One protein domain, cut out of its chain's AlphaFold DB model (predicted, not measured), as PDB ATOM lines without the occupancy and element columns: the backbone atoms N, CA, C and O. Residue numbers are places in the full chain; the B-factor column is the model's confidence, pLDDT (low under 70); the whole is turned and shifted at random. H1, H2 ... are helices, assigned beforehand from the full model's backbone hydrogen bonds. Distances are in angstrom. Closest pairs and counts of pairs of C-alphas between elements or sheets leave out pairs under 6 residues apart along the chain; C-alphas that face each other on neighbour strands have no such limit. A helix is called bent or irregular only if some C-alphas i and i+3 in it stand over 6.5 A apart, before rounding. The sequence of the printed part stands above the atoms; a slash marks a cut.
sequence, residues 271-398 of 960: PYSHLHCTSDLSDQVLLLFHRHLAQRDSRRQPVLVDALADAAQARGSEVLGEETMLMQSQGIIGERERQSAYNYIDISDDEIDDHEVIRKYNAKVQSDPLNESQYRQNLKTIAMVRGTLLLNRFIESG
ATOM      1  N   PRO A 271      -8.219  50.631  -9.865       52.16
ATOM      2  CA  PRO A 271      -8.970  50.622 -11.121       52.16
ATOM      3  C   PRO A 271      -8.496  51.670 -12.139       52.16
ATOM      4  O   PRO A 271      -8.272  51.387 -13.312       52.16
ATOM      5  N   TYR A 272      -8.266  52.906 -11.708       53.16
ATOM      6  CA  TYR A 272      -7.977  53.998 -12.639       53.16
ATOM      7  C   TYR A 272      -6.562  53.889 -13.236       53.16
ATOM      8  O   TYR A 272      -6.269  54.509 -14.259       53.16
ATOM      9  N   SER A 273      -5.690  53.084 -12.605       53.72
ATOM     10  CA  SER A 273      -4.283  52.892 -12.990       53.72
ATOM     11  C   SER A 273      -4.173  52.135 -14.296       53.72
ATOM     12  O   SER A 273      -3.426  52.514 -15.197       53.72
ATOM     13  N   HIS A 274      -5.007  51.112 -14.432       55.66
ATOM     14  CA  HIS A 274      -5.104  50.334 -15.642       55.66
ATOM     15  C   HIS A 274      -5.808  51.131 -16.745       55.66
ATOM     16  O   HIS A 274      -5.386  51.012 -17.890       55.66
ATOM     17  N   LEU A 275      -6.761  52.004 -16.388       54.28
ATOM     18  CA  LEU A 275      -7.517  52.891 -17.287       54.28
ATOM     19  C   LEU A 275      -6.796  54.206 -17.666       54.28
ATOM     20  O   LEU A 275      -7.362  55.033 -18.382       54.28
ATOM     21  N   HIS A 276      -5.556  54.414 -17.198       50.62
ATOM     22  CA  HIS A 276      -4.739  55.622 -17.435       50.62
ATOM     23  C   HIS A 276      -5.479  56.938 -17.160       50.62
ATOM     24  O   HIS A 276      -5.272  57.948 -17.835       50.62
ATOM     25  N   CYS A 277      -6.354  56.928 -16.162       47.97
ATOM     26  CA  CYS A 277      -7.249  58.032 -15.873       47.97
ATOM     27  C   CYS A 277      -7.228  58.397 -14.388       47.97
ATOM     28  O   CYS A 277      -6.639  57.711 -13.554       47.97
ATOM     29  N   THR A 278      -7.876  59.503 -14.040       45.41
ATOM     30  CA  THR A 278      -8.023  59.947 -12.654       45.41
ATOM     31  C   THR A 278      -9.424  59.624 -12.137       45.41
ATOM     32  O   THR A 278     -10.389  59.526 -12.895       45.41
ATOM     33  N   SER A 279      -9.547  59.422 -10.824       46.00
ATOM     34  CA  SER A 279     -10.790  58.967 -10.183       46.00
ATOM     35  C   SER A 279     -11.926  59.998 -10.183       46.00
ATOM     36  O   SER A 279     -13.018  59.688  -9.723       46.00
ATOM     37  N   ASP A 280     -11.674  61.223 -10.641       44.19
ATOM     38  CA  ASP A 280     -12.589  62.370 -10.680       44.19
ATOM     39  C   ASP A 280     -13.256  62.583 -12.054       44.19
ATOM     40  O   ASP A 280     -14.106  63.462 -12.195       44.19
ATOM     41  N   LEU A 281     -12.915  61.769 -13.062       45.16
ATOM     42  CA  LEU A 281     -13.568  61.806 -14.374       45.16
ATOM     43  C   LEU A 281     -15.010  61.293 -14.299       45.16
ATOM     44  O   LEU A 281     -15.329  60.439 -13.472       45.16
ATOM     45  N   SER A 282     -15.892  61.805 -15.162       46.75
ATOM     46  CA  SER A 282     -17.267  61.304 -15.267       46.75
ATOM     47  C   SER A 282     -17.300  59.895 -15.856       46.75
ATOM     48  O   SER A 282     -16.402  59.497 -16.601       46.75
ATOM     49  N   ASP A 283     -18.361  59.152 -15.554       53.69
ATOM     50  CA  ASP A 283     -18.512  57.753 -15.965       53.69
ATOM     51  C   ASP A 283     -18.422  57.592 -17.494       53.69
ATOM     52  O   ASP A 283     -17.719  56.720 -17.993       53.69
ATOM     53  N   GLN A 284     -19.005  58.524 -18.256       49.94
ATOM     54  CA  GLN A 284     -18.919  58.544 -19.724       49.94
ATOM     55  C   GLN A 284     -17.484  58.706 -20.249       49.94
ATOM     56  O   GLN A 284     -17.131  58.149 -21.286       49.94
ATOM     57  N   VAL A 285     -16.645  59.459 -19.536       44.34
ATOM     58  CA  VAL A 285     -15.242  59.650 -19.911       44.34
ATOM     59  C   VAL A 285     -14.421  58.423 -19.516       44.34
ATOM     60  O   VAL A 285     -13.590  57.988 -20.305       44.34
ATOM     61  N   LEU A 286     -14.689  57.803 -18.363       53.16
ATOM     62  CA  LEU A 286     -14.051  56.539 -17.971       53.16
ATOM     63  C   LEU A 286     -14.316  55.424 -18.994       53.16
ATOM     64  O   LEU A 286     -13.381  54.730 -19.392       53.16
ATOM     65  N   LEU A 287     -15.550  55.321 -19.497       53.41
ATOM     66  CA  LEU A 287     -15.909  54.403 -20.584       53.41
ATOM     67  C   LEU A 287     -15.140  54.690 -21.876       53.41
ATOM     68  O   LEU A 287     -14.689  53.770 -22.556       53.41
ATOM     69  N   LEU A 288     -14.955  55.966 -22.214       48.97
ATOM     70  CA  LEU A 288     -14.203  56.369 -23.399       48.97
ATOM     71  C   LEU A 288     -12.717  55.987 -23.286       48.97
ATOM     72  O   LEU A 288     -12.150  55.464 -24.244       48.97
ATOM     73  N   PHE A 289     -12.105  56.178 -22.114       49.91
ATOM     74  CA  PHE A 289     -10.723  55.759 -21.848       49.91
ATOM     75  C   PHE A 289     -10.564  54.237 -21.865       49.91
ATOM     76  O   PHE A 289      -9.637  53.743 -22.505       49.91
ATOM     77  N   HIS A 290     -11.488  53.500 -21.241       70.88
ATOM     78  CA  HIS A 290     -11.529  52.041 -21.324       70.88
ATOM     79  C   HIS A 290     -11.526  51.579 -22.787       70.88
ATOM     80  O   HIS A 290     -10.626  50.846 -23.191       70.88
ATOM     81  N   ARG A 291     -12.469  52.077 -23.604       63.38
ATOM     82  CA  ARG A 291     -12.587  51.719 -25.030       63.38
ATOM     83  C   ARG A 291     -11.319  52.052 -25.820       63.38
ATOM     84  O   ARG A 291     -10.871  51.236 -26.618       63.38
ATOM     85  N   HIS A 292     -10.703  53.209 -25.581       50.22
ATOM     86  CA  HIS A 292      -9.458  53.583 -26.258       50.22
ATOM     87  C   HIS A 292      -8.248  52.735 -25.847       50.22
ATOM     88  O   HIS A 292      -7.405  52.437 -26.690       50.22
ATOM     89  N   LEU A 293      -8.131  52.340 -24.580       51.72
ATOM     90  CA  LEU A 293      -7.021  51.497 -24.124       51.72
ATOM     91  C   LEU A 293      -7.175  50.054 -24.597       51.72
ATOM     92  O   LEU A 293      -6.214  49.471 -25.095       51.72
ATOM     93  N   ALA A 294      -8.399  49.539 -24.531       62.75
ATOM     94  CA  ALA A 294      -8.810  48.268 -25.109       62.75
ATOM     95  C   ALA A 294      -8.460  48.151 -26.603       62.75
ATOM     96  O   ALA A 294      -7.994  47.107 -27.052       62.75
ATOM     97  N   GLN A 295      -8.648  49.234 -27.368       57.12
ATOM     98  CA  GLN A 295      -8.312  49.300 -28.794       57.12
ATOM     99  C   GLN A 295      -6.801  49.316 -29.071       57.12
ATOM    100  O   GLN A 295      -6.379  48.880 -30.138       57.12
ATOM    101  N   ARG A 296      -5.980  49.837 -28.146       49.31
ATOM    102  CA  ARG A 296      -4.527  50.008 -28.346       49.31
ATOM    103  C   ARG A 296      -3.695  48.832 -27.853       49.31
ATOM    104  O   ARG A 296      -2.651  48.560 -28.437       49.31
ATOM    105  N   ASP A 297      -4.114  48.180 -26.774       55.34
ATOM    106  CA  ASP A 297      -3.429  47.010 -26.228       55.34
ATOM    107  C   ASP A 297      -4.447  45.982 -25.765       55.34
ATOM    108  O   ASP A 297      -4.900  45.941 -24.618       55.34
ATOM    109  N   SER A 298      -4.808  45.132 -26.707       57.81
ATOM    110  CA  SER A 298      -5.844  44.145 -26.515       57.81
ATOM    111  C   SER A 298      -5.473  43.076 -25.487       57.81
ATOM    112  O   SER A 298      -6.348  42.577 -24.790       57.81
ATOM    113  N   ARG A 299      -4.177  42.816 -25.265       60.19
ATOM    114  CA  ARG A 299      -3.684  41.908 -24.211       60.19
ATOM    115  C   ARG A 299      -4.027  42.383 -22.800       60.19
ATOM    116  O   ARG A 299      -4.003  41.588 -21.867       60.19
ATOM    117  N   ARG A 300      -4.345  43.670 -22.624       64.44
ATOM    118  CA  ARG A 300      -4.721  44.256 -21.331       64.44
ATOM    119  C   ARG A 300      -6.223  44.270 -21.070       64.44
ATOM    120  O   ARG A 300      -6.608  44.635 -19.963       64.44
ATOM    121  N   GLN A 301      -7.056  43.867 -22.030       70.88
ATOM    122  CA  GLN A 301      -8.520  43.860 -21.904       70.88
ATOM    123  C   GLN A 301      -9.036  43.214 -20.604       70.88
ATOM    124  O   GLN A 301      -9.797  43.883 -19.908       70.88
ATOM    125  N   PRO A 302      -8.581  42.015 -20.180       74.25
ATOM    126  CA  PRO A 302      -9.075  41.406 -18.937       74.25
ATOM    127  C   PRO A 302      -8.813  42.268 -17.694       74.25
ATOM    128  O   PRO A 302      -9.650  42.395 -16.802       74.25
ATOM    129  N   VAL A 303      -7.658  42.932 -17.663       76.12
ATOM    130  CA  VAL A 303      -7.254  43.823 -16.570       76.12
ATOM    131  C   VAL A 303      -8.012  45.158 -16.627       76.12
ATOM    132  O   VAL A 303      -8.308  45.749 -15.592       76.12
ATOM    133  N   LEU A 304      -8.348  45.641 -17.830       74.38
ATOM    134  CA  LEU A 304      -9.128  46.865 -18.041       74.38
ATOM    135  C   LEU A 304     -10.601  46.691 -17.644       74.38
ATOM    136  O   LEU A 304     -11.169  47.611 -17.056       74.38
ATOM    137  N   VAL A 305     -11.189  45.519 -17.901       82.06
ATOM    138  CA  VAL A 305     -12.554  45.182 -17.470       82.06
ATOM    139  C   VAL A 305     -12.633  45.061 -15.951       82.06
ATOM    140  O   VAL A 305     -13.520  45.653 -15.342       82.06
ATOM    141  N   ASP A 306     -11.669  44.382 -15.321       81.25
ATOM    142  CA  ASP A 306     -11.578  44.320 -13.855       81.25
ATOM    143  C   ASP A 306     -11.442  45.713 -13.231       81.25
ATOM    144  O   ASP A 306     -12.092  46.029 -12.235       81.25
ATOM    145  N   ALA A 307     -10.642  46.576 -13.856       75.69
ATOM    146  CA  ALA A 307     -10.496  47.964 -13.460       75.69
ATOM    147  C   ALA A 307     -11.781  48.791 -13.640       75.69
ATOM    148  O   ALA A 307     -12.080  49.649 -12.809       75.69
ATOM    149  N   LEU A 308     -12.565  48.550 -14.690       78.38
ATOM    150  CA  LEU A 308     -13.849  49.223 -14.885       78.38
ATOM    151  C   LEU A 308     -14.892  48.752 -13.859       78.38
ATOM    152  O   LEU A 308     -15.593  49.584 -13.281       78.38
ATOM    153  N   ALA A 309     -14.921  47.449 -13.565       77.75
ATOM    154  CA  ALA A 309     -15.771  46.845 -12.541       77.75
ATOM    155  C   ALA A 309     -15.453  47.395 -11.139       77.75
ATOM    156  O   ALA A 309     -16.345  47.808 -10.395       77.75
ATOM    157  N   ASP A 310     -14.165  47.479 -10.802       74.38
ATOM    158  CA  ASP A 310     -13.690  48.039  -9.538       74.38
ATOM    159  C   ASP A 310     -13.986  49.551  -9.446       74.38
ATOM    160  O   ASP A 310     -14.327  50.052  -8.371       74.38
ATOM    161  N   ALA A 311     -13.922  50.293 -10.563       67.19
ATOM    162  CA  ALA A 311     -14.347  51.695 -10.621       67.19
ATOM    163  C   ALA A 311     -15.863  51.851 -10.409       67.19
ATOM    164  O   ALA A 311     -16.283  52.740  -9.662       67.19
ATOM    165  N   ALA A 312     -16.673  50.979 -11.022       74.75
ATOM    166  CA  ALA A 312     -18.124  50.949 -10.859       74.75
ATOM    167  C   ALA A 312     -18.509  50.696  -9.394       74.75
ATOM    168  O   ALA A 312     -19.277  51.467  -8.813       74.75
ATOM    169  N   GLN A 313     -17.898  49.684  -8.769       69.12
ATOM    170  CA  GLN A 313     -18.124  49.333  -7.367       69.12
ATOM    171  C   GLN A 313     -17.659  50.440  -6.412       69.12
ATOM    172  O   GLN A 313     -18.390  50.804  -5.491       69.12
ATOM    173  N   ALA A 314     -16.469  51.009  -6.630       58.25
ATOM    174  CA  ALA A 314     -15.921  52.058  -5.770       58.25
ATOM    175  C   ALA A 314     -16.751  53.353  -5.789       58.25
ATOM    176  O   ALA A 314     -16.725  54.113  -4.820       58.25
ATOM    177  N   ARG A 315     -17.474  53.617  -6.887       57.62
ATOM    178  CA  ARG A 315     -18.281  54.833  -7.086       57.62
ATOM    179  C   ARG A 315     -19.783  54.611  -6.916       57.62
ATOM    180  O   ARG A 315     -20.515  55.593  -6.858       57.62
ATOM    181  N   GLY A 316     -20.239  53.358  -6.850       60.00
ATOM    182  CA  GLY A 316     -21.662  53.017  -6.893       60.00
ATOM    183  C   GLY A 316     -22.328  53.436  -8.210       60.00
ATOM    184  O   GLY A 316     -23.471  53.882  -8.194       60.00
ATOM    185  N   SER A 317     -21.597  53.367  -9.329       64.81
ATOM    186  CA  SER A 317     -22.090  53.799 -10.643       64.81
ATOM    187  C   SER A 317     -22.877  52.685 -11.332       64.81
ATOM    188  O   SER A 317     -22.305  51.663 -11.712       64.81
ATOM    189  N   GLU A 318     -24.176  52.915 -11.531       67.69
ATOM    190  CA  GLU A 318     -25.063  52.029 -12.298       67.69
ATOM    191  C   GLU A 318     -24.648  51.973 -13.776       67.69
ATOM    192  O   GLU A 318     -24.557  50.894 -14.341       67.69
ATOM    193  N   VAL A 319     -24.239  53.106 -14.359       66.31
ATOM    194  CA  VAL A 319     -23.809  53.211 -15.768       66.31
ATOM    195  C   VAL A 319     -22.556  52.378 -16.060       66.31
ATOM    196  O   VAL A 319     -22.493  51.671 -17.062       66.31
ATOM    197  N   LEU A 320     -21.536  52.449 -15.195       68.94
ATOM    198  CA  LEU A 320     -20.329  51.628 -15.357       68.94
ATOM    199  C   LEU A 320     -20.612  50.149 -15.054       68.94
ATOM    200  O   LEU A 320     -20.005  49.272 -15.668       68.94
ATOM    201  N   GLY A 321     -21.533  49.877 -14.123       71.75
ATOM    202  CA  GLY A 321     -21.986  48.527 -13.795       71.75
ATOM    203  C   GLY A 321     -22.703  47.851 -14.965       71.75
ATOM    204  O   GLY A 321     -22.325  46.746 -15.346       71.75
ATOM    205  N   GLU A 322     -23.673  48.533 -15.579       71.38
ATOM    206  CA  GLU A 322     -24.396  48.067 -16.769       71.38
ATOM    207  C   GLU A 322     -23.446  47.783 -17.934       71.38
ATOM    208  O   GLU A 322     -23.538  46.727 -18.559       71.38
ATOM    209  N   GLU A 323     -22.483  48.674 -18.194       72.81
ATOM    210  CA  GLU A 323     -21.501  48.449 -19.256       72.81
ATOM    211  C   GLU A 323     -20.608  47.232 -18.958       72.81
ATOM    212  O   GLU A 323     -20.347  46.421 -19.843       72.81
ATOM    213  N   THR A 324     -20.163  47.058 -17.711       75.12
ATOM    214  CA  THR A 324     -19.345  45.895 -17.325       75.12
ATOM    215  C   THR A 324     -20.124  44.586 -17.528       75.12
ATOM    216  O   THR A 324     -19.579  43.611 -18.045       75.12
ATOM    217  N   MET A 325     -21.421  44.573 -17.199       69.88
ATOM    218  CA  MET A 325     -22.307  43.428 -17.451       69.88
ATOM    219  C   MET A 325     -22.531  43.187 -18.952       69.88
ATOM    220  O   MET A 325     -22.563  42.038 -19.400       69.88
ATOM    221  N   LEU A 326     -22.639  44.253 -19.749       70.38
ATOM    222  CA  LEU A 326     -22.728  44.160 -21.206       70.38
ATOM    223  C   LEU A 326     -21.444  43.562 -21.803       70.38
ATOM    224  O   LEU A 326     -21.526  42.661 -22.634       70.38
ATOM    225  N   MET A 327     -20.266  43.988 -21.342       72.19
ATOM    226  CA  MET A 327     -18.969  43.451 -21.775       72.19
ATOM    227  C   MET A 327     -18.828  41.954 -21.462       72.19
ATOM    228  O   MET A 327     -18.406  41.187 -22.328       72.19
ATOM    229  N   GLN A 328     -19.273  41.515 -20.280       66.06
ATOM    230  CA  GLN A 328     -19.333  40.089 -19.934       66.06
ATOM    231  C   GLN A 328     -20.277  39.309 -20.861       66.06
ATOM    232  O   GLN A 328     -19.957  38.200 -21.286       66.06
ATOM    233  N   SER A 329     -21.423  39.893 -21.237       59.62
ATOM    234  CA  SER A 329     -22.342  39.271 -22.204       59.62
ATOM    235  C   SER A 329     -21.743  39.147 -23.614       59.62
ATOM    236  O   SER A 329     -22.091  38.225 -24.349       59.62
ATOM    237  N   GLN A 330     -20.800  40.029 -23.960       63.19
ATOM    238  CA  GLN A 330     -20.043  40.034 -25.216       63.19
ATOM    239  C   GLN A 330     -18.787  39.141 -25.168       63.19
ATOM    240  O   GLN A 330     -18.004  39.140 -26.113       63.19
ATOM    241  N   GLY A 331     -18.587  38.377 -24.087       62.25
ATOM    242  CA  GLY A 331     -17.466  37.443 -23.937       62.25
ATOM    243  C   GLY A 331     -16.160  38.071 -23.439       62.25
ATOM    244  O   GLY A 331     -15.138  37.390 -23.411       62.25
ATOM    245  N   ILE A 332     -16.169  39.341 -23.018       69.88
ATOM    246  CA  ILE A 332     -14.988  40.020 -22.468       69.88
ATOM    247  C   ILE A 332     -14.950  39.789 -20.951       69.88
ATOM    248  O   ILE A 332     -15.764  40.333 -20.205       69.88
ATOM    249  N   ILE A 333     -14.009  38.958 -20.497       73.94
ATOM    250  CA  ILE A 333     -13.923  38.470 -19.110       73.94
ATOM    251  C   ILE A 333     -12.750  39.121 -18.369       73.94
ATOM    252  O   ILE A 333     -11.671  39.298 -18.937       73.94
ATOM    253  N   GLY A 334     -12.954  39.443 -17.087       80.06
ATOM    254  CA  GLY A 334     -11.918  39.984 -16.202       80.06
ATOM    255  C   GLY A 334     -10.824  38.971 -15.830       80.06
ATOM    256  O   GLY A 334     -11.049  37.760 -15.802       80.06
ATOM    257  N   GLU A 335      -9.632  39.455 -15.484       77.81
ATOM    258  CA  GLU A 335      -8.489  38.631 -15.063       77.81
ATOM    259  C   GLU A 335      -8.794  37.764 -13.829       77.81
ATOM    260  O   GLU A 335      -8.415  36.593 -13.772       77.81
ATOM    261  N   ARG A 336      -9.529  38.304 -12.848       77.44
ATOM    262  CA  ARG A 336      -9.940  37.557 -11.643       77.44
ATOM    263  C   ARG A 336     -10.848  36.379 -11.977       77.44
ATOM    264  O   ARG A 336     -10.682  35.285 -11.436       77.44
ATOM    265  N   GLU A 337     -11.810  36.611 -12.860       76.31
ATOM    266  CA  GLU A 337     -12.775  35.600 -13.286       76.31
ATOM    267  C   GLU A 337     -12.092  34.524 -14.140       76.31
ATOM    268  O   GLU A 337     -12.286  33.331 -13.895       76.31
ATOM    269  N   ARG A 338     -11.185  34.930 -15.040       78.88
ATOM    270  CA  ARG A 338     -10.296  34.028 -15.783       78.88
ATOM    271  C   ARG A 338      -9.522  33.114 -14.837       78.88
ATOM    272  O   ARG A 338      -9.617  31.895 -14.945       78.88
ATOM    273  N   GLN A 339      -8.781  33.673 -13.883       80.56
ATOM    274  CA  GLN A 339      -7.912  32.878 -13.015       80.56
ATOM    275  C   GLN A 339      -8.706  31.971 -12.064       80.56
ATOM    276  O   GLN A 339      -8.301  30.839 -11.796       80.56
ATOM    277  N   SER A 340      -9.875  32.425 -11.600       81.62
ATOM    278  CA  SER A 340     -10.810  31.588 -10.844       81.62
ATOM    279  C   SER A 340     -11.279  30.382 -11.662       81.62
ATOM    280  O   SER A 340     -11.278  29.267 -11.142       81.62
ATOM    281  N   ALA A 341     -11.626  30.575 -12.937       83.12
ATOM    282  CA  ALA A 341     -12.106  29.499 -13.798       83.12
ATOM    283  C   ALA A 341     -11.035  28.442 -14.095       83.12
ATOM    284  O   ALA A 341     -11.313  27.245 -13.995       83.12
ATOM    285  N   TYR A 342      -9.800  28.870 -14.373       83.56
ATOM    286  CA  TYR A 342      -8.658  27.968 -14.566       83.56
ATOM    287  C   TYR A 342      -8.375  27.148 -13.301       83.56
ATOM    288  O   TYR A 342      -8.288  25.918 -13.361       83.56
ATOM    289  N   ASN A 343      -8.334  27.805 -12.137       85.19
ATOM    290  CA  ASN A 343      -8.118  27.134 -10.856       85.19
ATOM    291  C   ASN A 343      -9.241  26.145 -10.512       85.19
ATOM    292  O   ASN A 343      -8.965  25.080  -9.964       85.19
ATOM    293  N   TYR A 344     -10.499  26.452 -10.851       86.25
ATOM    294  CA  TYR A 344     -11.643  25.579 -10.563       86.25
ATOM    295  C   TYR A 344     -11.591  24.243 -11.336       86.25
ATOM    296  O   TYR A 344     -12.146  23.239 -10.883       86.25
ATOM    297  N   ILE A 345     -10.896  24.213 -12.479       86.25
ATOM    298  CA  ILE A 345     -10.693  23.027 -13.334       86.25
ATOM    299  C   ILE A 345      -9.271  22.428 -13.143       86.25
ATOM    300  O   ILE A 345      -8.858  21.523 -13.865       86.25
ATOM    301  N   ASP A 346      -8.521  22.862 -12.120       84.88
ATOM    302  CA  ASP A 346      -7.125  22.466 -11.837       84.88
ATOM    303  C   ASP A 346      -6.156  22.714 -13.013       84.88
ATOM    304  O   ASP A 346      -5.255  21.913 -13.315       84.88
ATOM    305  N   ILE A 347      -6.325  23.834 -13.711       84.62
ATOM    306  CA  ILE A 347      -5.411  24.288 -14.759       84.62
ATOM    307  C   ILE A 347      -4.469  25.327 -14.147       84.62
ATOM    308  O   ILE A 347      -4.908  26.348 -13.635       84.62
ATOM    309  N   SER A 348      -3.170  25.029 -14.169       74.38
ATOM    310  CA  SER A 348      -2.103  25.855 -13.579       74.38
ATOM    311  C   SER A 348      -1.170  26.484 -14.614       74.38
ATOM    312  O   SER A 348      -0.306  27.272 -14.245       74.38
ATOM    313  N   ASP A 349      -1.342  26.126 -15.887       74.31
ATOM    314  CA  ASP A 349      -0.548  26.599 -17.014       74.31
ATOM    315  C   ASP A 349      -1.494  27.177 -18.070       74.31
ATOM    316  O   ASP A 349      -2.370  26.464 -18.569       74.31
ATOM    317  N   ASP A 350      -1.335  28.465 -18.379       65.50
ATOM    318  CA  ASP A 350      -2.160  29.184 -19.354       65.50
ATOM    319  C   ASP A 350      -1.866  28.706 -20.798       65.50
ATOM    320  O   ASP A 350      -2.703  28.883 -21.685       65.50
ATOM    321  N   GLU A 351      -0.738  28.023 -21.044       68.62
ATOM    322  CA  GLU A 351      -0.355  27.466 -22.355       68.62
ATOM    323  C   GLU A 351      -0.808  26.007 -22.572       68.62
ATOM    324  O   GLU A 351      -0.455  25.381 -23.572       68.62
ATOM    325  N   ILE A 352      -1.606  25.444 -21.659       79.12
ATOM    326  CA  ILE A 352      -2.105  24.068 -21.777       79.12
ATOM    327  C   ILE A 352      -2.898  23.857 -23.080       79.12
ATOM    328  O   ILE A 352      -3.645  24.735 -23.507       79.12
ATOM    329  N   ASP A 353      -2.765  22.688 -23.708       79.25
ATOM    330  CA  ASP A 353      -3.529  22.337 -24.912       79.25
ATOM    331  C   ASP A 353      -5.035  22.201 -24.615       79.25
ATOM    332  O   ASP A 353      -5.437  21.660 -23.580       79.25
ATOM    333  N   ASP A 354      -5.885  22.648 -25.539       81.38
ATOM    334  CA  ASP A 354      -7.338  22.679 -25.346       81.38
ATOM    335  C   ASP A 354      -7.959  21.277 -25.190       81.38
ATOM    336  O   ASP A 354      -8.955  21.121 -24.476       81.38
ATOM    337  N   HIS A 355      -7.373  20.224 -25.781       79.12
ATOM    338  CA  HIS A 355      -7.836  18.856 -25.516       79.12
ATOM    339  C   HIS A 355      -7.554  18.438 -24.072       79.12
ATOM    340  O   HIS A 355      -8.335  17.688 -23.480       79.12
ATOM    341  N   GLU A 356      -6.455  18.915 -23.492       80.88
ATOM    342  CA  GLU A 356      -6.114  18.657 -22.098       80.88
ATOM    343  C   GLU A 356      -7.003  19.474 -21.145       80.88
ATOM    344  O   GLU A 356      -7.426  18.948 -20.113       80.88
ATOM    345  N   VAL A 357      -7.393  20.702 -21.519       85.06
ATOM    346  CA  VAL A 357      -8.428  21.488 -20.812       85.06
ATOM    347  C   VAL A 357      -9.739  20.700 -20.728       85.06
ATOM    348  O   VAL A 357     -10.283  20.506 -19.637       85.06
ATOM    349  N   ILE A 358     -10.222  20.177 -21.860       84.94
ATOM    350  CA  ILE A 358     -11.458  19.379 -21.922       84.94
ATOM    351  C   ILE A 358     -11.318  18.079 -21.118       84.94
ATOM    352  O   ILE A 358     -12.246  17.674 -20.414       84.94
ATOM    353  N   ARG A 359     -10.153  17.421 -21.171       82.88
ATOM    354  CA  ARG A 359      -9.881  16.204 -20.393       82.88
ATOM    355  C   ARG A 359      -9.964  16.463 -18.890       82.88
ATOM    356  O   ARG A 359     -10.595  15.677 -18.182       82.88
ATOM    357  N   LYS A 360      -9.378  17.564 -18.409       86.62
ATOM    358  CA  LYS A 360      -9.450  17.973 -16.999       86.62
ATOM    359  C   LYS A 360     -10.874  18.306 -16.567       86.62
ATOM    360  O   LYS A 360     -11.302  17.842 -15.511       86.62
ATOM    361  N   TYR A 361     -11.630  19.018 -17.402       89.62
ATOM    362  CA  TYR A 361     -13.055  19.264 -17.172       89.62
ATOM    363  C   TYR A 361     -13.845  17.952 -17.021       89.62
ATOM    364  O   TYR A 361     -14.523  17.750 -16.014       89.62
ATOM    365  N   ASN A 362     -13.703  17.022 -17.971       86.44
ATOM    366  CA  ASN A 362     -14.416  15.744 -17.934       86.44
ATOM    367  C   ASN A 362     -14.035  14.907 -16.704       86.44
ATOM    368  O   ASN A 362     -14.904  14.294 -16.086       86.44
ATOM    369  N   ALA A 363     -12.760  14.915 -16.306       86.00
ATOM    370  CA  ALA A 363     -12.311  14.244 -15.088       86.00
ATOM    371  C   ALA A 363     -12.966  14.836 -13.825       86.00
ATOM    372  O   ALA A 363     -13.363  14.081 -12.936       86.00
ATOM    373  N   LYS A 364     -13.137  16.166 -13.759       88.12
ATOM    374  CA  LYS A 364     -13.820  16.843 -12.646       88.12
ATOM    375  C   LYS A 364     -15.298  16.481 -12.572       88.12
ATOM    376  O   LYS A 364     -15.740  16.045 -11.512       88.12
ATOM    377  N   VAL A 365     -16.019  16.551 -13.693       87.94
ATOM    378  CA  VAL A 365     -17.441  16.163 -13.770       87.94
ATOM    379  C   VAL A 365     -17.641  14.694 -13.390       87.94
ATOM    380  O   VAL A 365     -18.565  14.372 -12.653       87.94
ATOM    381  N   GLN A 366     -16.748  13.798 -13.822       86.12
ATOM    382  CA  GLN A 366     -16.802  12.387 -13.424       86.12
ATOM    383  C   GLN A 366     -16.538  12.181 -11.927       86.12
ATOM    384  O   GLN A 366     -17.146  11.304 -11.314       86.12
ATOM    385  N   SER A 367     -15.627  12.962 -11.338       86.50
ATOM    386  CA  SER A 367     -15.297  12.869  -9.912       86.50
ATOM    387  C   SER A 367     -16.349  13.500  -8.994       86.50
ATOM    388  O   SER A 367     -16.525  13.032  -7.870       86.50
ATOM    389  N   ASP A 368     -17.054  14.529  -9.471       87.56
ATOM    390  CA  ASP A 368     -18.074  15.272  -8.730       87.56
ATOM    391  C   ASP A 368     -19.247  15.695  -9.647       87.56
ATOM    392  O   ASP A 368     -19.342  16.855 -10.066       87.56
ATOM    393  N   PRO A 369     -20.171  14.765  -9.967       86.44
ATOM    394  CA  PRO A 369     -21.285  15.036 -10.881       86.44
ATOM    395  C   PRO A 369     -22.292  16.070 -10.357       86.44
ATOM    396  O   PRO A 369     -23.017  16.683 -11.134       86.44
ATOM    397  N   LEU A 370     -22.357  16.288  -9.038       83.62
ATOM    398  CA  LEU A 370     -23.311  17.226  -8.432       83.62
ATOM    399  C   LEU A 370     -22.985  18.687  -8.775       83.62
ATOM    400  O   LEU A 370     -23.885  19.525  -8.781       83.62
ATOM    401  N   ASN A 371     -21.722  18.978  -9.097       86.12
ATOM    402  CA  ASN A 371     -21.240  20.309  -9.462       86.12
ATOM    403  C   ASN A 371     -21.040  20.494 -10.979       86.12
ATOM    404  O   ASN A 371     -20.434  21.481 -11.399       86.12
ATOM    405  N   GLU A 372     -21.577  19.600 -11.820       82.12
ATOM    406  CA  GLU A 372     -21.441  19.651 -13.287       82.12
ATOM    407  C   GLU A 372     -21.786  21.028 -13.877       82.12
ATOM    408  O   GLU A 372     -21.028  21.571 -14.680       82.12
ATOM    409  N   SER A 373     -22.887  21.637 -13.424       78.62
ATOM    410  CA  SER A 373     -23.306  22.975 -13.866       78.62
ATOM    411  C   SER A 373     -22.221  24.034 -13.618       78.62
ATOM    412  O   SER A 373     -21.919  24.848 -14.494       78.62
ATOM    413  N   GLN A 374     -21.571  23.977 -12.452       82.31
ATOM    414  CA  GLN A 374     -20.518  24.913 -12.073       82.31
ATOM    415  C   GLN A 374     -19.235  24.669 -12.876       82.31
ATOM    416  O   GLN A 374     -18.601  25.626 -13.324       82.31
ATOM    417  N   TYR A 375     -18.861  23.409 -13.114       85.38
ATOM    418  CA  TYR A 375     -17.737  23.085 -13.998       85.38
ATOM    419  C   TYR A 375     -17.991  23.575 -15.423       85.38
ATOM    420  O   TYR A 375     -17.094  24.147 -16.040       85.38
ATOM    421  N   ARG A 376     -19.215  23.402 -15.937       83.75
ATOM    422  CA  ARG A 376     -19.578  23.814 -17.297       83.75
ATOM    423  C   ARG A 376     -19.545  25.331 -17.451       83.75
ATOM    424  O   ARG A 376     -19.075  25.830 -18.471       83.75
ATOM    425  N   GLN A 377     -19.979  26.068 -16.429       82.06
ATOM    426  CA  GLN A 377     -19.877  27.525 -16.401       82.06
ATOM    427  C   GLN A 377     -18.417  27.995 -16.420       82.06
ATOM    428  O   GLN A 377     -18.073  28.854 -17.225       82.06
ATOM    429  N   ASN A 378     -17.544  27.395 -15.605       86.50
ATOM    430  CA  ASN A 378     -16.122  27.746 -15.602       86.50
ATOM    431  C   ASN A 378     -15.436  27.374 -16.929       86.50
ATOM    432  O   ASN A 378     -14.630  28.149 -17.431       86.50
ATOM    433  N   LEU A 379     -15.795  26.247 -17.556       85.94
ATOM    434  CA  LEU A 379     -15.284  25.904 -18.886       85.94
ATOM    435  C   LEU A 379     -15.704  26.939 -19.939       85.94
ATOM    436  O   LEU A 379     -14.898  27.295 -20.795       85.94
ATOM    437  N   LYS A 380     -16.932  27.469 -19.839       82.00
ATOM    438  CA  LYS A 380     -17.416  28.567 -20.688       82.00
ATOM    439  C   LYS A 380     -16.573  29.829 -20.534       82.00
ATOM    440  O   LYS A 380     -16.172  30.406 -21.540       82.00
ATOM    441  N   THR A 381     -16.237  30.194 -19.301       79.75
ATOM    442  CA  THR A 381     -15.319  31.300 -19.004       79.75
ATOM    443  C   THR A 381     -13.935  31.066 -19.629       79.75
ATOM    444  O   THR A 381     -13.390  31.964 -20.265       79.75
ATOM    445  N   ILE A 382     -13.376  29.853 -19.525       82.19
ATOM    446  CA  ILE A 382     -12.075  29.513 -20.137       82.19
ATOM    447  C   ILE A 382     -12.128  29.611 -21.667       82.19
ATOM    448  O   ILE A 382     -11.215  30.166 -22.275       82.19
ATOM    449  N   ALA A 383     -13.186  29.099 -22.293       78.19
ATOM    450  CA  ALA A 383     -13.330  29.131 -23.745       78.19
ATOM    451  C   ALA A 383     -13.475  30.553 -24.295       78.19
ATOM    452  O   ALA A 383     -12.841  30.883 -25.291       78.19
ATOM    453  N   MET A 384     -14.240  31.409 -23.611       69.56
ATOM    454  CA  MET A 384     -14.375  32.831 -23.947       69.56
ATOM    455  C   MET A 384     -13.035  33.574 -23.861       69.56
ATOM    456  O   MET A 384     -12.729  34.389 -24.722       69.56
ATOM    457  N   VAL A 385     -12.205  33.255 -22.862       70.75
ATOM    458  CA  VAL A 385     -10.858  33.834 -22.718       70.75
ATOM    459  C   VAL A 385      -9.920  33.375 -23.831       70.75
ATOM    460  O   VAL A 385      -9.148  34.174 -24.353       70.75
ATOM    461  N   ARG A 386      -9.930  32.078 -24.152       74.94
ATOM    462  CA  ARG A 386      -8.992  31.493 -25.119       74.94
ATOM    463  C   ARG A 386      -9.416  31.751 -26.562       74.94
ATOM    464  O   ARG A 386      -8.569  31.734 -27.448       74.94
ATOM    465  N   GLY A 387     -10.710  31.962 -26.806       65.44
ATOM    466  CA  GLY A 387     -11.273  32.188 -28.139       65.44
ATOM    467  C   GLY A 387     -11.109  30.993 -29.083       65.44
ATOM    468  O   GLY A 387     -11.316  31.113 -30.284       65.44
ATOM    469  N   THR A 388     -10.709  29.833 -28.566       73.94
ATOM    470  CA  THR A 388     -10.359  28.667 -29.374       73.94
ATOM    471  C   THR A 388     -11.617  27.957 -29.854       73.94
ATOM    472  O   THR A 388     -12.485  27.594 -29.049       73.94
ATOM    473  N   LEU A 389     -11.672  27.668 -31.152       68.44
ATOM    474  CA  LEU A 389     -12.799  26.983 -31.787       68.44
ATOM    475  C   LEU A 389     -13.106  25.617 -31.152       68.44
ATOM    476  O   LEU A 389     -14.271  25.238 -31.046       68.44
ATOM    477  N   LEU A 390     -12.090  24.893 -30.664       74.50
ATOM    478  CA  LEU A 390     -12.281  23.588 -30.028       74.50
ATOM    479  C   LEU A 390     -13.114  23.682 -28.740       74.50
ATOM    480  O   LEU A 390     -14.070  22.924 -28.567       74.50
ATOM    481  N   LEU A 391     -12.769  24.614 -27.845       77.62
ATOM    482  CA  LEU A 391     -13.472  24.788 -26.572       77.62
ATOM    483  C   LEU A 391     -14.892  25.319 -26.773       77.62
ATOM    484  O   LEU A 391     -15.822  24.807 -26.150       77.62
ATOM    485  N   ASN A 392     -15.072  26.284 -27.680       74.44
ATOM    486  CA  ASN A 392     -16.394  26.820 -28.015       74.44
ATOM    487  C   ASN A 392     -17.315  25.719 -28.566       74.44
ATOM    488  O   ASN A 392     -18.431  25.541 -28.074       74.44
ATOM    489  N   ARG A 393     -16.806  24.880 -29.480       69.62
ATOM    490  CA  ARG A 393     -17.543  23.729 -30.025       69.62
ATOM    491  C   ARG A 393     -17.914  22.707 -28.953       69.62
ATOM    492  O   ARG A 393     -19.030  22.184 -28.958       69.62
ATOM    493  N   PHE A 394     -16.998  22.416 -28.030       76.25
ATOM    494  CA  PHE A 394     -17.254  21.480 -26.939       76.25
ATOM    495  C   PHE A 394     -18.316  22.005 -25.959       76.25
ATOM    496  O   PHE A 394     -19.127  21.227 -25.468       76.25
ATOM    497  N   ILE A 395     -18.378  23.314 -25.697       79.12
ATOM    498  CA  ILE A 395     -19.421  23.899 -24.835       79.12
ATOM    499  C   ILE A 395     -20.807  23.761 -25.453       79.12
ATOM    500  O   ILE A 395     -21.760  23.451 -24.731       79.12
ATOM    501  N   GLU A 396     -20.924  24.000 -26.759       67.31
ATOM    502  CA  GLU A 396     -22.198  23.921 -27.474       67.31
ATOM    503  C   GLU A 396     -22.689  22.482 -27.612       67.31
ATOM    504  O   GLU A 396     -23.837  22.190 -27.282       67.31
ATOM    505  N   SER A 397     -21.813  21.581 -28.062       66.88
ATOM    506  CA  SER A 397     -22.183  20.198 -28.383       66.88
ATOM    507  C   SER A 397     -22.063  19.227 -27.204       66.88
ATOM    508  O   SER A 397     -22.709  18.184 -27.205       66.88
ATOM    509  N   GLY A 398     -21.234  19.536 -26.201       67.31
ATOM    510  CA  GLY A 398     -20.874  18.616 -25.117       67.31
ATOM    511  C   GLY A 398     -19.959  17.462 -25.547       67.31
ATOM    512  O   GLY A 398     -19.633  16.604 -24.728       67.31
TER     513      GLY A 398
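AT A GLANCE: This is residues 271 to 398 of the 960 residues of the protein "Ubiquitin carboxyl-terminal hydrolase" of Conidiobolus coronatus (strain ATCC 28846 / CBS 209.66 / NRRL 28638) (UniProt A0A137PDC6). Two small helical lobes stand end to end, bridged by H5: H2, H3 and H4 form an up-and-down bundle, each running against the one before, with H1 packed on H3, while H6, H7 and H8 make the other lobe. The printed part has 128 residues with eight named helices, H1 to H8 in order, and no named strand: all helix. It is only just compact, close to loose, with a radius of gyration of the C-alphas of 16.4 A, and elongated, spanning 50 by 29 by 24 A.

HOW THE PARTS SIT: H3, residues 298 to 315, is the hub, touching four helices. It forms a hairpin with H2, residues 283 to 296, at a shallow tilt of 13 degrees; the closest C-alphas, of Ala 294 and Gln 301, are 5.5 A apart. H4, residues 318 to 329, forms a hairpin with H3, closest at C-alphas 320 and 312, 5.1 A. H1, residues 271 to 274, touches H3, closest at C-alphas 271 and 307, 3.9 A. H5, residues 335 to 344, touches H3 about perpendicular, at 76 degrees, closest at C-alphas 335 and 302, 4.8 A. H5 also touches H7, residues 369 to 386, closest at C-alphas 341 and 378, 4.7 A. H7 forms hairpins with H6, residues 354 to 367, closest at C-alphas 372 and 365, 5.3 A, and with H8, residues 389 to 397, closest at C-alphas 383 and 391, 5.2 A. H3 and H7 are apart. Every O i to N i+4 pair is within hydrogen-bond range in H2, H4, H5, H6 and H8, and 12 of 14 in both H3 and H7; H1 is too short for such a pair.

IN THESE COORDINATES: H3 is 25.4 A long and H7 25.0 A; both are irregular, with C-alphas 299 and 302 7.6 A apart and C-alphas 370 and 373 7.9 A apart. H1 begins at C-alpha 271 (-8.970, 50.622, -11.121) and H8 ends at C-alpha 397 (-22.183, 20.198, -28.383).

THE WHOLE: The farthest C-alphas, of Asp 280 and Gln 366, are 50.2 A apart. The printed part has no cut and no long link. Mean pLDDT of the printed part is 71.1; 53 residues are under 70, among them 271 to 289.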